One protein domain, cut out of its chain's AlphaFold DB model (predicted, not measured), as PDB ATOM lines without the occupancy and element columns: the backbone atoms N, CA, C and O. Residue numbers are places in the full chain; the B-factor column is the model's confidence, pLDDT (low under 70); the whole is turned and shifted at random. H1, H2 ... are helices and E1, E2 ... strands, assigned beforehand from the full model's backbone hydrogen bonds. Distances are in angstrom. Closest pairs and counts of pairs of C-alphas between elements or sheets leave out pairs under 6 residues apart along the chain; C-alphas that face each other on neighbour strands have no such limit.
ATOM      1  N   LEU A   3      25.970 -24.593 -44.239       96.31
ATOM      2  CA  LEU A   3      26.745 -25.489 -45.091       96.31
ATOM      3  C   LEU A   3      26.700 -25.040 -46.542       96.31
ATOM      4  O   LEU A   3      25.642 -24.724 -47.075       96.31
ATOM      5  N   CYS A   4      27.849 -25.114 -47.200       96.31
ATOM      6  CA  CYS A   4      27.982 -24.887 -48.629       96.31
ATOM      7  C   CYS A   4      28.582 -26.125 -49.279       96.31
ATOM      8  O   CYS A   4      29.633 -26.614 -48.854       96.31
ATOM      9  N   ARG A   5      27.949 -26.620 -50.342       97.62
ATOM     10  CA  ARG A   5      28.527 -27.686 -51.155       97.62
ATOM     11  C   ARG A   5      29.418 -27.071 -52.222       97.62
ATOM     12  O   ARG A   5      29.003 -26.174 -52.948       97.62
ATOM     13  N   ASN A   6      30.653 -27.538 -52.319       97.94
ATOM     14  CA  ASN A   6      31.533 -27.134 -53.404       97.94
ATOM     15  C   ASN A   6      31.088 -27.812 -54.709       97.94
ATOM     16  O   ASN A   6      30.992 -29.038 -54.756       97.94
ATOM     17  N   LYS A   7      30.877 -27.032 -55.773       97.75
ATOM     18  CA  LYS A   7      30.337 -27.520 -57.055       97.75
ATOM     19  C   LYS A   7      31.233 -28.556 -57.731       97.75
ATOM     20  O   LYS A   7      30.736 -29.522 -58.294       97.75
ATOM     21  N   ALA A   8      32.552 -28.365 -57.655       97.00
ATOM     22  CA  ALA A   8      33.519 -29.232 -58.327       97.00
ATOM     23  C   ALA A   8      33.744 -30.561 -57.591       97.00
ATOM     24  O   ALA A   8      33.834 -31.611 -58.217       97.00
ATOM     25  N   SER A   9      33.859 -30.526 -56.261       95.88
ATOM     26  CA  SER A   9      34.194 -31.712 -55.457       95.88
ATOM     27  C   SER A   9      32.990 -32.413 -54.829       95.88
ATOM     28  O   SER A   9      33.146 -33.515 -54.307       95.88
ATOM     29  N   GLY A  10      31.821 -31.768 -54.792       96.31
ATOM     30  CA  GLY A  10      30.631 -32.260 -54.095       96.31
ATOM     31  C   GLY A  10      30.754 -32.292 -52.565       96.31
ATOM     32  O   GLY A  10      29.803 -32.675 -51.888       96.31
ATOM     33  N   LYS A  11      31.902 -31.889 -52.003       96.88
ATOM     34  CA  LYS A  11      32.154 -31.895 -50.556       96.88
ATOM     35  C   LYS A  11      31.521 -30.684 -49.884       96.88
ATOM     36  O   LYS A  11      31.472 -29.601 -50.471       96.88
ATOM     37  N   TYR A  12      31.105 -30.856 -48.634       97.50
ATOM     38  CA  TYR A  12      30.529 -29.781 -47.834       97.50
ATOM     39  C   TYR A  12      31.585 -29.050 -47.005       97.50
ATOM     40  O   TYR A  12      32.526 -29.629 -46.454       97.50
ATOM     41  N   PHE A  13      31.405 -27.742 -46.940       98.00
ATOM     42  CA  PHE A  13      32.208 -26.790 -46.197       98.00
ATOM     43  C   PHE A  13      31.278 -26.062 -45.230       98.00
ATOM     44  O   PHE A  13      30.116 -25.823 -45.558       98.00
ATOM     45  N   ILE A  14      31.788 -25.686 -44.060       97.69
ATOM     46  CA  ILE A  14      31.030 -24.847 -43.126       97.69
ATOM     47  C   ILE A  14      31.313 -23.395 -43.491       97.69
ATOM     48  O   ILE A  14      32.472 -22.982 -43.478       97.69
ATOM     49  N   TYR A  15      30.278 -22.640 -43.841       97.19
ATOM     50  CA  TYR A  15      30.375 -21.209 -44.107       97.19
ATOM     51  C   TYR A  15      30.332 -20.428 -42.792       97.19
ATOM     52  O   TYR A  15      29.465 -20.665 -41.951       97.19
ATOM     53  N   ILE A  16      31.288 -19.516 -42.621       94.88
ATOM     54  CA  ILE A  16      31.448 -18.710 -41.410       94.88
ATOM     55  C   ILE A  16      30.908 -17.297 -41.639       94.88
ATOM     56  O   ILE A  16      29.970 -16.878 -40.970       94.88
ATOM     57  N   ASP A  17      31.519 -16.558 -42.568       93.31
ATOM     58  CA  ASP A  17      31.183 -15.157 -42.833       93.31
ATOM     59  C   ASP A  17      31.682 -14.734 -44.225       93.31
ATOM     60  O   ASP A  17      32.491 -15.424 -44.859       93.31
ATOM     61  N   LYS A  18      31.223 -13.585 -44.719       93.38
ATOM     62  CA  LYS A  18      31.742 -12.962 -45.939       93.38
ATOM     63  C   LYS A  18      33.006 -12.170 -45.612       93.38
ATOM     64  O   LYS A  18      33.060 -11.419 -44.641       93.38
ATOM     65  N   VAL A  19      34.026 -12.282 -46.459       92.69
ATOM     66  CA  VAL A  19      35.222 -11.447 -46.338       92.69
ATOM     67  C   VAL A  19      34.907 -10.050 -46.882       92.69
ATOM     68  O   VAL A  19      34.539  -9.894 -48.048       92.69
ATOM     69  N   LEU A  20      35.053  -9.034 -46.026       91.19
ATOM     70  CA  LEU A  20      34.801  -7.624 -46.347       91.19
ATOM     71  C   LEU A  20      35.505  -7.194 -47.640       91.19
ATOM     72  O   LEU A  20      36.682  -7.482 -47.841       91.19
ATOM     73  N   ASN A  21      34.776  -6.462 -48.488       91.94
ATOM     74  CA  ASN A  21      35.258  -5.923 -49.766       91.94
ATOM     75  C   ASN A  21      35.821  -6.983 -50.732       91.94
ATOM     76  O   ASN A  21      36.713  -6.689 -51.525       91.94
ATOM     77  N   SER A  22      35.312  -8.216 -50.674       93.50
ATOM     78  CA  SER A  22      35.666  -9.273 -51.623       93.50
ATOM     79  C   SER A  22      34.481 -10.194 -51.918       93.50
ATOM     80  O   SER A  22      33.538 -10.284 -51.127       93.50
ATOM     81  N   ASP A  23      34.572 -10.939 -53.019       94.25
ATOM     82  CA  ASP A  23      33.623 -12.007 -53.372       94.25
ATOM     83  C   ASP A  23      34.014 -13.366 -52.772       94.25
ATOM     84  O   ASP A  23      33.593 -14.430 -53.233       94.25
ATOM     85  N   LYS A  24      34.807 -13.331 -51.696       97.00
ATOM     86  CA  LYS A  24      35.234 -14.509 -50.949       97.00
ATOM     87  C   LYS A  24      34.395 -14.697 -49.693       97.00
ATOM     88  O   LYS A  24      34.052 -13.749 -48.986       97.00
ATOM     89  N   GLY A  25      34.111 -15.954 -49.389       96.12
ATOM     90  CA  GLY A  25      33.597 -16.395 -48.099       96.12
ATOM     91  C   GLY A  25      34.712 -17.008 -47.263       96.12
ATOM     92  O   GLY A  25      35.679 -17.548 -47.804       96.12
ATOM     93  N   LEU A  26      34.581 -16.933 -45.946       96.25
ATOM     94  CA  LEU A  26      35.409 -17.669 -45.006       96.25
ATOM     95  C   LEU A  26      34.745 -19.015 -44.709       96.25
ATOM     96  O   LEU A  26      33.573 -19.066 -44.338       96.25
ATOM     97  N   PHE A  27      35.498 -20.101 -44.865       97.44
ATOM     98  CA  PHE A  27      34.980 -21.460 -44.748       97.44
ATOM     99  C   PHE A  27      35.873 -22.354 -43.898       97.44
ATOM    100  O   PHE A  27      37.098 -22.247 -43.968       97.44
ATOM    101  N   VAL A  28      35.272 -23.329 -43.215       97.75
ATOM    102  CA  VAL A  28      35.975 -24.510 -42.702       97.75
ATOM    103  C   VAL A  28      35.938 -25.616 -43.754       97.75
ATOM    104  O   VAL A  28      34.881 -26.138 -44.117       97.75
ATOM    105  N   THR A  29      37.115 -25.978 -44.257       96.69
ATOM    106  CA  THR A  29      37.293 -27.032 -45.267       96.69
ATOM    107  C   THR A  29      37.071 -28.436 -44.695       96.69
ATOM    108  O   THR A  29      37.231 -28.604 -43.492       96.69
ATOM    109  N   PRO A  30      36.832 -29.476 -45.522       96.00
ATOM    110  CA  PRO A  30      36.755 -30.875 -45.073       96.00
ATOM    111  C   PRO A  30      37.940 -31.360 -44.225       96.00
ATOM    112  O   PRO A  30      37.805 -32.284 -43.432       96.00
ATOM    113  N   LEU A  31      39.101 -30.716 -44.375       94.88
ATOM    114  CA  LEU A  31      40.313 -30.976 -43.597       94.88
ATOM    115  C   LEU A  31      40.405 -30.115 -42.324       94.88
ATOM    116  O   LEU A  31      41.502 -29.940 -41.808       94.88
ATOM    117  N   GLY A  32      39.315 -29.473 -41.890       93.62
ATOM    118  CA  GLY A  32      39.228 -28.558 -40.738       93.62
ATOM    119  C   GLY A  32      40.063 -27.277 -40.833       93.62
ATOM    120  O   GLY A  32      40.152 -26.505 -39.886       93.62
ATOM    121  N   LYS A  33      40.685 -26.990 -41.975       94.75
ATOM    122  CA  LYS A  33      41.392 -25.716 -42.159       94.75
ATOM    123  C   LYS A  33      40.394 -24.604 -42.456       94.75
ATOM    124  O   LYS A  33      39.516 -24.810 -43.293       94.75
ATOM    125  N   THR A  34      40.588 -23.432 -41.863       95.19
ATOM    126  CA  THR A  34      39.840 -22.221 -42.219       95.19
ATOM    127  C   THR A  34      40.489 -21.547 -43.426       95.19
ATOM    128  O   THR A  34      41.699 -21.320 -43.432       95.19
ATOM    129  N   LYS A  35      39.715 -21.257 -44.477       96.19
ATOM    130  CA  LYS A  35      40.208 -20.621 -45.709       96.19
ATOM    131  C   LYS A  35      39.207 -19.622 -46.276       96.19
ATOM    132  O   LYS A  35      38.006 -19.867 -46.252       96.19
ATOM    133  N   ALA A  36      39.727 -18.536 -46.846       97.06
ATOM    134  CA  ALA A  36      38.955 -17.636 -47.691       97.06
ATOM    135  C   ALA A  36      38.904 -18.198 -49.120       97.06
ATOM    136  O   ALA A  36      39.954 -18.404 -49.734       97.06
ATOM    137  N   LEU A  37      37.707 -18.469 -49.633       97.31
ATOM    138  CA  LEU A  37      37.481 -19.086 -50.943       97.31
ATOM    139  C   LEU A  37      36.425 -18.300 -51.723       97.31
ATOM    140  O   LEU A  37      35.545 -17.686 -51.125       97.31
ATOM    141  N   GLU A  38      36.511 -18.329 -53.049       97.50
ATOM    142  CA  GLU A  38      35.564 -17.640 -53.931       97.50
ATOM    143  C   GLU A  38      34.144 -18.210 -53.786       97.50
ATOM    144  O   GLU A  38      33.947 -19.422 -53.895       97.50
ATOM    145  N   LEU A  39      33.147 -17.344 -53.574       96.56
ATOM    146  CA  LEU A  39      31.762 -17.758 -53.313       96.56
ATOM    147  C   LEU A  39      31.131 -18.506 -54.499       96.56
ATOM    148  O   LEU A  39      30.375 -19.452 -54.300       96.56
ATOM    149  N   HIS A  40      31.481 -18.143 -55.737       96.62
ATOM    150  CA  HIS A  40      30.899 -18.747 -56.943       96.62
ATOM    151  C   HIS A  40      31.218 -20.248 -57.104       96.62
ATOM    152  O   HIS A  40      30.506 -20.953 -57.827       96.62
ATOM    153  N   LEU A  41      32.247 -20.753 -56.407       97.31
ATOM    154  CA  LEU A  41      32.635 -22.171 -56.388       97.31
ATOM    155  C   LEU A  41      31.661 -23.056 -55.596       97.31
ATOM    156  O   LEU A  41      31.810 -24.283 -55.594       97.31
ATOM    157  N   PHE A  42      30.694 -22.453 -54.911       97.81
ATOM    158  CA  PHE A  42      29.783 -23.128 -54.002       97.81
ATOM    159  C   PHE A  42      28.328 -22.957 -54.423       97.81
ATOM    160  O   PHE A  42      27.960 -21.997 -55.106       97.81
ATOM    161  N   ASP A  43      27.520 -23.938 -54.039       96.56
ATOM    162  CA  ASP A  43      26.064 -23.829 -54.012       96.56
ATOM    163  C   ASP A  43      25.639 -22.860 -52.889       96.56
ATOM    164  O   ASP A  43      26.436 -22.545 -51.994       96.56
ATOM    165  N   GLU A  44      24.396 -22.373 -52.939       93.06
ATOM    166  CA  GLU A  44      23.880 -21.453 -51.920       93.06
ATOM    167  C   GLU A  44      23.999 -22.050 -50.503       93.06
ATOM    168  O   GLU A  44      23.816 -23.260 -50.328       93.06
ATOM    169  N   PRO A  45      24.332 -21.234 -49.482       93.44
ATOM    170  CA  PRO A  45      24.424 -21.712 -48.109       93.44
ATOM    171  C   PRO A  45      23.080 -22.232 -47.605       93.44
ATOM    172  O   PRO A  45      22.063 -21.552 -47.707       93.44
ATOM    173  N   ILE A  46      23.092 -23.411 -46.988       94.81
ATOM    174  CA  ILE A  46      21.913 -24.018 -46.371       94.81
ATOM    175  C   ILE A  46      22.117 -24.036 -44.861       94.81
ATOM    176  O   ILE A  46      23.126 -24.553 -44.371       94.81
ATOM    177  N   GLU A  47      21.158 -23.495 -44.115       95.50
ATOM    178  CA  GLU A  47      21.159 -23.608 -42.662       95.50
ATOM    179  C   GLU A  47      20.762 -25.024 -42.232       95.50
ATOM    180  O   GLU A  47      19.763 -25.581 -42.687       95.50
ATOM    181  N   GLN A  48      21.583 -25.627 -41.376       94.50
ATOM    182  CA  GLN A  48      21.388 -26.979 -40.864       94.50
ATOM    183  C   GLN A  48      21.820 -27.090 -39.398       94.50
ATOM    184  O   GLN A  48      22.740 -26.400 -38.930       94.50
ATOM    185  N   GLU A  49      21.176 -28.009 -38.678       93.38
ATOM    186  CA  GLU A  49      21.533 -28.354 -37.304       93.38
ATOM    187  C   GLU A  49      22.840 -29.149 -37.234       93.38
ATOM    188  O   GLU A  49      23.106 -30.041 -38.043       93.38
ATOM    189  N   GLN A  50      23.649 -28.876 -36.209       91.12
ATOM    190  CA  GLN A  50      24.955 -29.511 -36.057       91.12
ATOM    191  C   GLN A  50      24.867 -31.033 -35.943       91.12
ATOM    192  O   GLN A  50      25.522 -31.742 -36.709       91.12
ATOM    193  N   CYS A  51      24.014 -31.535 -35.048       90.81
ATOM    194  CA  CYS A  51      23.829 -32.969 -34.840       90.81
ATOM    195  C   CYS A  51      23.364 -33.673 -36.122       90.81
ATOM    196  O   CYS A  51      23.871 -34.742 -36.460       90.81
ATOM    197  N   PHE A  52      22.464 -33.038 -36.880       93.12
ATOM    198  CA  PHE A  52      21.983 -33.570 -38.151       93.12
ATOM    199  C   PHE A  52      23.121 -33.716 -39.168       93.12
ATOM    200  O   PHE A  52      23.337 -34.803 -39.704       93.12
ATOM    201  N   THR A  53      23.896 -32.655 -39.396       92.81
ATOM    202  CA  THR A  53      24.973 -32.664 -40.403       92.81
ATOM    203  C   THR A  53      26.079 -33.673 -40.100       92.81
ATOM    204  O   THR A  53      26.590 -34.308 -41.026       92.81
ATOM    205  N   LEU A  54      26.401 -33.864 -38.817       91.88
ATOM    206  CA  LEU A  54      27.382 -34.843 -38.366       91.88
ATOM    207  C   LEU A  54      26.857 -36.277 -38.530       91.88
ATOM    208  O   LEU A  54      27.532 -37.111 -39.123       91.88
ATOM    209  N   SER A  55      25.620 -36.550 -38.094       93.25
ATOM    210  CA  SER A  55      25.003 -37.884 -38.217       93.25
ATOM    211  C   SER A  55      24.857 -38.357 -39.668       93.25
ATOM    212  O   SER A  55      24.883 -39.552 -39.950       93.25
ATOM    213  N   ARG A  56      24.729 -37.410 -40.606       93.50
ATOM    214  CA  ARG A  56      24.648 -37.657 -42.051       93.50
ATOM    215  C   ARG A  56      26.016 -37.727 -42.736       93.50
ATOM    216  O   ARG A  56      26.060 -37.931 -43.945       93.50
ATOM    217  N   GLY A  57      27.113 -37.525 -42.000       93.50
ATOM    218  CA  GLY A  57      28.471 -37.511 -42.547       93.50
ATOM    219  C   GLY A  57      28.729 -36.374 -43.541       93.50
ATOM    220  O   GLY A  57      29.625 -36.484 -44.375       93.50
ATOM    221  N   LEU A  58      27.936 -35.295 -43.492       95.06
ATOM    222  CA  LEU A  58      28.123 -34.140 -44.378       95.06
ATOM    223  C   LEU A  58      29.358 -33.340 -43.966       95.06
ATOM    224  O   LEU A  58      30.074 -32.817 -44.812       95.06
ATOM    225  N   VAL A  59      29.614 -33.273 -42.665       95.81
ATOM    226  CA  VAL A  59      30.784 -32.625 -42.075       95.81
ATOM    227  C   VAL A  59      31.475 -33.579 -41.115       95.81
ATOM    228  O   VAL A  59      30.852 -34.495 -40.580       95.81
ATOM    229  N   THR A  60      32.768 -33.367 -40.902       95.44
ATOM    230  CA  THR A  60      33.570 -34.154 -39.959       95.44
ATOM    231  C   THR A  60      33.587 -33.519 -38.570       95.44
ATOM    232  O   THR A  60      33.430 -32.305 -38.432       95.44
ATOM    233  N   ASP A  61      33.880 -34.312 -37.536       94.62
ATOM    234  CA  ASP A  61      34.116 -33.792 -36.180       94.62
ATOM    235  C   ASP A  61      35.204 -32.712 -36.161       94.62
ATOM    236  O   ASP A  61      35.093 -31.708 -35.459       94.62
ATOM    237  N   PHE A  62      36.235 -32.873 -36.993       94.69
ATOM    238  CA  PHE A  62      37.319 -31.902 -37.094       94.69
ATOM    239  C   PHE A  62      36.843 -30.559 -37.666       94.69
ATOM    240  O   PHE A  62      37.276 -29.500 -37.212       94.69
ATOM    241  N   GLN A  63      35.909 -30.576 -38.622       96.56
ATOM    242  CA  GLN A  63      35.265 -29.353 -39.107       96.56
ATOM    243  C   GLN A  63      34.437 -28.675 -38.018       96.56
ATOM    244  O   GLN A  63      34.524 -27.457 -37.860       96.56
ATOM    245  N   ILE A  64      33.661 -29.456 -37.261       95.56
ATOM    246  CA  ILE A  64      32.848 -28.946 -36.155       95.56
ATOM    247  C   ILE A  64      33.724 -28.295 -35.089       95.56
ATOM    248  O   ILE A  64      33.459 -27.159 -34.700       95.56
ATOM    249  N   HIS A  65      34.786 -28.978 -34.660       95.38
ATOM    250  CA  HIS A  65      35.723 -28.455 -33.672       95.38
ATOM    251  C   HIS A  65      36.274 -27.092 -34.103       95.38
ATOM    252  O   HIS A  65      36.207 -26.121 -33.356       95.38
ATOM    253  N   GLN A  66      36.741 -26.996 -35.347       95.81
ATOM    254  CA  GLN A  66      37.342 -25.775 -35.883       95.81
ATOM    255  C   GLN A  66      36.336 -24.635 -36.058       95.81
ATOM    256  O   GLN A  66      36.679 -23.471 -35.854       95.81
ATOM    257  N   TYR A  67      35.086 -24.952 -36.393       95.25
ATOM    258  CA  TYR A  67      34.009 -23.967 -36.420       95.25
ATOM    259  C   TYR A  67      33.693 -23.428 -35.016       95.25
ATOM    260  O   TYR A  67      33.587 -22.218 -34.826       95.25
ATOM    261  N   GLN A  68      33.600 -24.308 -34.018       94.38
ATOM    262  CA  GLN A  68      33.333 -23.917 -32.632       94.38
ATOM    263  C   GLN A  68      34.473 -23.090 -32.027       94.38
ATOM    264  O   GLN A  68      34.210 -22.108 -31.337       94.38
ATOM    265  N   GLU A  69      35.729 -23.455 -32.304       94.06
ATOM    266  CA  GLU A  69      36.914 -22.668 -31.934       94.06
ATOM    267  C   GLU A  69      36.824 -21.239 -32.476       94.06
ATOM    268  O   GLU A  69      37.028 -20.272 -31.742       94.06
ATOM    269  N   TYR A  70      36.472 -21.095 -33.757       92.00
ATOM    270  CA  TYR A  70      36.326 -19.788 -34.386       92.00
ATOM    271  C   TYR A  70      35.238 -18.942 -33.708       92.00
ATOM    272  O   TYR A  70      35.478 -17.778 -33.382       92.00
ATOM    273  N   GLU A  71      34.058 -19.518 -33.468       90.56
ATOM    274  CA  GLU A  71      32.946 -18.799 -32.838       90.56
ATOM    275  C   GLU A  71      33.267 -18.377 -31.397       90.56
ATOM    276  O   GLU A  71      32.947 -17.249 -31.017       90.56
ATOM    277  N   ARG A  72      33.956 -19.223 -30.615       91.88
ATOM    278  CA  ARG A  72      34.425 -18.859 -29.266       91.88
ATOM    279  C   ARG A  72      35.359 -17.653 -29.306       91.88
ATOM    280  O   ARG A  72      35.087 -16.652 -28.645       91.88
ATOM    281  N   ASN A  73      36.394 -17.702 -30.146       89.81
ATOM    282  CA  ASN A  73      37.360 -16.607 -30.273       89.81
ATOM    283  C   ASN A  73      36.674 -15.299 -30.705       89.81
ATOM    284  O   ASN A  73      36.961 -14.223 -30.177       89.81
ATOM    285  N   ARG A  74      35.705 -15.383 -31.625       87.75
ATOM    286  CA  ARG A  74      34.921 -14.225 -32.076       87.75
ATOM    287  C   ARG A  74      34.089 -13.605 -30.949       87.75
ATOM    288  O   ARG A  74      33.971 -12.378 -30.883       87.75
ATOM    289  N   GLN A  75      33.498 -14.426 -30.084       86.62
ATOM    290  CA  GLN A  75      32.742 -13.955 -28.921       86.62
ATOM    291  C   GLN A  75      33.659 -13.284 -27.894       86.62
ATOM    292  O   GLN A  75      33.351 -12.178 -27.448       86.62
ATOM    293  N   GLU A  76      34.809 -13.887 -27.588       86.62
ATOM    294  CA  GLU A  76      35.807 -13.316 -26.674       86.62
ATOM    295  C   GLU A  76      36.294 -11.938 -27.150       86.62
ATOM    296  O   GLU A  76      36.261 -10.962 -26.389       86.62
ATOM    297  N   ASP A  77      36.635 -11.808 -28.435       85.62
ATOM    298  CA  ASP A  77      37.022 -10.533 -29.046       85.62
ATOM    299  C   ASP A  77      35.918  -9.469 -28.923       85.62
ATOM    300  O   ASP A  77      36.181  -8.292 -28.634       85.62
ATOM    301  N   ALA A  78      34.658  -9.858 -29.140       82.44
ATOM    302  CA  ALA A  78      33.519  -8.954 -29.020       82.44
ATOM    303  C   ALA A  78      33.321  -8.474 -27.572       82.44
ATOM    304  O   ALA A  78      33.044  -7.289 -27.339       82.44
ATOM    305  N   GLU A  79      33.504  -9.358 -26.591       88.00
ATOM    306  CA  GLU A  79      33.433  -9.013 -25.173       88.00
ATOM    307  C   GLU A  79      34.551  -8.062 -24.745       88.00
ATOM    308  O   GLU A  79      34.285  -7.089 -24.027       88.00
ATOM    309  N   ILE A  80      35.784  -8.298 -25.203       86.44
ATOM    310  CA  ILE A  80      36.927  -7.419 -24.934       86.44
ATOM    311  C   ILE A  80      36.628  -6.011 -25.457       86.44
ATOM    312  O   ILE A  80      36.671  -5.040 -24.693       86.44
ATOM    313  N   ARG A  81      36.191  -5.894 -26.717       82.88
ATOM    314  CA  ARG A  81      35.822  -4.602 -27.321       82.88
ATOM    315  C   ARG A  81      34.691  -3.911 -26.562       82.88
ATOM    316  O   ARG A  81      34.713  -2.691 -26.381       82.88
ATOM    317  N   LYS A  82      33.691  -4.662 -26.090       84.50
ATOM    318  CA  LYS A  82      32.597  -4.113 -25.272       84.50
ATOM    319  C   LYS A  82      33.130  -3.543 -23.956       84.50
ATOM    320  O   LYS A  82      32.793  -2.406 -23.616       84.50
ATOM    321  N   LYS A  83      33.997  -4.280 -23.250       83.38
ATOM    322  CA  LYS A  83      34.633  -3.834 -21.997       83.38
ATOM    323  C   LYS A  83      35.460  -2.562 -22.212       83.38
ATOM    324  O   LYS A  83      35.350  -1.625 -21.421       83.38
ATOM    325  N   GLU A  84      36.226  -2.476 -23.296       83.62
ATOM    326  CA  GLU A  84      37.014  -1.282 -23.632       83.62
ATOM    327  C   GLU A  84      36.146  -0.053 -23.931       83.62
ATOM    328  O   GLU A  84      36.434   1.046 -23.445       83.62
ATOM    329  N   ARG A  85      35.046  -0.222 -24.677       78.00
ATOM    330  CA  ARG A  85      34.099   0.874 -24.952       78.00
ATOM    331  C   ARG A  85      33.471   1.411 -23.672       78.00
ATOM    332  O   ARG A  85      33.392   2.630 -23.515       78.00
ATOM    333  N   VAL A  86      33.069   0.523 -22.759       80.38
ATOM    334  CA  VAL A  86      32.530   0.911 -21.448       80.38
ATOM    335  C   VAL A  86      33.584   1.678 -20.651       80.38
ATOM    336  O   VAL A  86      33.312   2.800 -20.238       80.38
ATOM    337  N   LYS A  87      34.814   1.155 -20.523       79.81
ATOM    338  CA  LYS A  87      35.918   1.853 -19.835       79.81
ATOM    339  C   LYS A  87      36.159   3.255 -20.403       79.81
ATOM    340  O   LYS A  87      36.241   4.222 -19.647       79.81
ATOM    341  N   LYS A  88      36.223   3.390 -21.734       77.38
ATOM    342  CA  LYS A  88      36.424   4.679 -22.416       77.38
ATOM    343  C   LYS A  88      35.278   5.658 -22.155       77.38
ATOM    344  O   LYS A  88      35.526   6.849 -21.965       77.38
ATOM    345  N   TYR A  89      34.036   5.176 -22.149       69.88
ATOM    346  CA  TYR A  89      32.863   5.990 -21.833       69.88
ATOM    347  C   TYR A  89      32.890   6.470 -20.376       69.88
ATOM    348  O   TYR A  89      32.767   7.670 -20.133       69.88
ATOM    349  N   THR A  90      33.171   5.576 -19.427       82.50
ATOM    350  CA  THR A  90      33.305   5.917 -18.004       82.50
ATOM    351  C   THR A  90      34.414   6.944 -17.772       82.50
ATOM    352  O   THR A  90      34.210   7.926 -17.063       82.50
ATOM    353  N   TYR A  91      35.568   6.784 -18.428       75.31
ATOM    354  CA  TYR A  91      36.673   7.739 -18.324       75.31
ATOM    355  C   TYR A  91      36.297   9.125 -18.869       75.31
ATOM    356  O   TYR A  91      36.582  10.143 -18.240       75.31
ATOM    357  N   ARG A  92      35.580   9.184 -20.000       78.00
ATOM    358  CA  ARG A  92      35.047  10.448 -20.540       78.00
ATOM    359  C   ARG A  92      34.076  11.127 -19.572       78.00
ATOM    360  O   ARG A  92      34.193  12.332 -19.362       78.00
ATOM    361  N   GLN A  93      33.161  10.372 -18.961       80.56
ATOM    362  CA  GLN A  93      32.233  10.907 -17.958       80.56
ATOM    363  C   GLN A  93      32.970  11.437 -16.721       80.56
ATOM    364  O   GLN A  93      32.624  12.502 -16.210       80.56
ATOM    365  N   LEU A  94      34.004  10.726 -16.258       79.75
ATOM    366  CA  LEU A  94      34.839  11.160 -15.139       79.75
ATOM    367  C   LEU A  94      35.560  12.475 -15.467       79.75
ATOM    368  O   LEU A  94      35.481  13.418 -14.685       79.75
ATOM    369  N   ILE A  95      36.186  12.579 -16.647       81.81
ATOM    370  CA  ILE A  95      36.833  13.820 -17.107       81.81
ATOM    371  C   ILE A  95      35.831  14.976 -17.154       81.81
ATOM    372  O   ILE A  95      36.148  16.080 -16.717       81.81
ATOM    373  N   GLN A  96      34.624  14.746 -17.673       82.94
ATOM    374  CA  GLN A  96      33.600  15.785 -17.749       82.94
ATOM    375  C   GLN A  96      33.177  16.270 -16.356       82.94
ATOM    376  O   GLN A  96      33.091  17.476 -16.143       82.94
ATOM    377  N   LYS A  97      32.991  15.355 -15.395       80.62
ATOM    378  CA  LYS A  97      32.710  15.712 -13.995       80.62
ATOM    379  C   LYS A  97      33.866  16.483 -13.356       80.62
ATOM    380  O   LYS A  97      33.623  17.485 -12.697       80.62
ATOM    381  N   LEU A  98      35.114  16.071 -13.591       79.56
ATOM    382  CA  LEU A  98      36.300  16.763 -13.075       79.56
ATOM    383  C   LEU A  98      36.425  18.194 -13.618       79.56
ATOM    384  O   LEU A  98      36.802  19.089 -12.871       79.56
ATOM    385  N   ARG A  99      36.063  18.436 -14.886       79.25
ATOM    386  CA  ARG A  99      36.054  19.786 -15.486       79.25
ATOM    387  C   ARG A  99      35.011  20.725 -14.879       79.25
ATOM    388  O   ARG A  99      35.163  21.934 -14.990       79.25
ATOM    389  N   GLN A 100      33.956  20.179 -14.280       83.44
ATOM    390  CA  GLN A 100      32.887  20.945 -13.637       83.44
ATOM    391  C   GLN A 100      33.137  21.156 -12.135       83.44
ATOM    392  O   GLN A 100      32.338  21.811 -11.469       83.44
ATOM    393  N   LEU A 101      34.218  20.593 -11.581       81.06
ATOM    394  CA  LEU A 101      34.532  20.745 -10.166       81.06
ATOM    395  C   LEU A 101      35.201  22.097  -9.876       81.06
ATOM    396  O   LEU A 101      36.095  22.517 -10.612       81.06
ATOM    397  N   PRO A 102      34.845  22.732  -8.749       83.50
ATOM    398  CA  PRO A 102      35.591  23.850  -8.195       83.50
ATOM    399  C   PRO A 102      37.081  23.507  -7.949       83.50
ATOM    400  O   PRO A 102      37.391  22.362  -7.588       83.50
ATOM    401  N   PRO A 103      38.013  24.469  -8.107       79.69
ATOM    402  CA  PRO A 103      39.462  24.239  -7.995       79.69
ATOM    403  C   PRO A 103      39.914  23.616  -6.661       79.69
ATOM    404  O   PRO A 103      40.830  22.793  -6.618       79.69
ATOM    405  N   ASP A 104      39.245  23.969  -5.568       82.94
ATOM    406  CA  ASP A 104      39.452  23.453  -4.213       82.94
ATOM    407  C   ASP A 104      39.112  21.957  -4.094       82.94
ATOM    408  O   ASP A 104      39.832  21.201  -3.431       82.94
TER     409      ASP A 104
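AT A GLANCE: This is residues 3 to 104 of the 117 residues of an uncharacterized protein of Candidatus Verstraetearchaeota archaeon (UniProt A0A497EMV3). One long helix, H2, sticks out from a small compact head, where its residues 62 to 71 pack on a strongly twisted four-stranded sheet; residues 72 to 104 stand free. The 102 printed residues run E1 E2 E3 E4 H1 H2, class mixed; the sheet, in that strand order, is an antiparallel meander, each strand beside the one before. The whole is extended, radius of gyration of the C-alphas 21.6 A, spanning 75 by 29 by 20 A.

IN THESE COORDINATES: Find C-alpha 3 at (26.745, -25.489, -45.091), beginning E1, residues 3 to 5; E2, 12 to 18, E3, 24 to 28, E4, 34 to 38, and H1, 50 to 55, follow. H2, residues 61 to 99, runs 57.5 A to C-alpha 99 at (36.054, 19.786, -15.486).

HOW THE PARTS SIT: In hairpin E2 and E3, find N 16 and O 26 within hydrogen-bond range, 2.9 A. H2 is on the sheet, the two making two layers, a helix on one face of a sheet, at a height over the sheet of 8.3 A; the closest C-alphas of E3 and H2 are those of Val 28 and Gln 63, 6.1 A apart. H1 is close but not clearly touching H2, closest C-alphas Leu 54 and Asp 61, 7.2 A. Both helices have every O i to N i+4 pair within range.

THE WHOLE: The printed part has no cut; link E4 to H1 is long; residue 89 is under 70 in pLDDT.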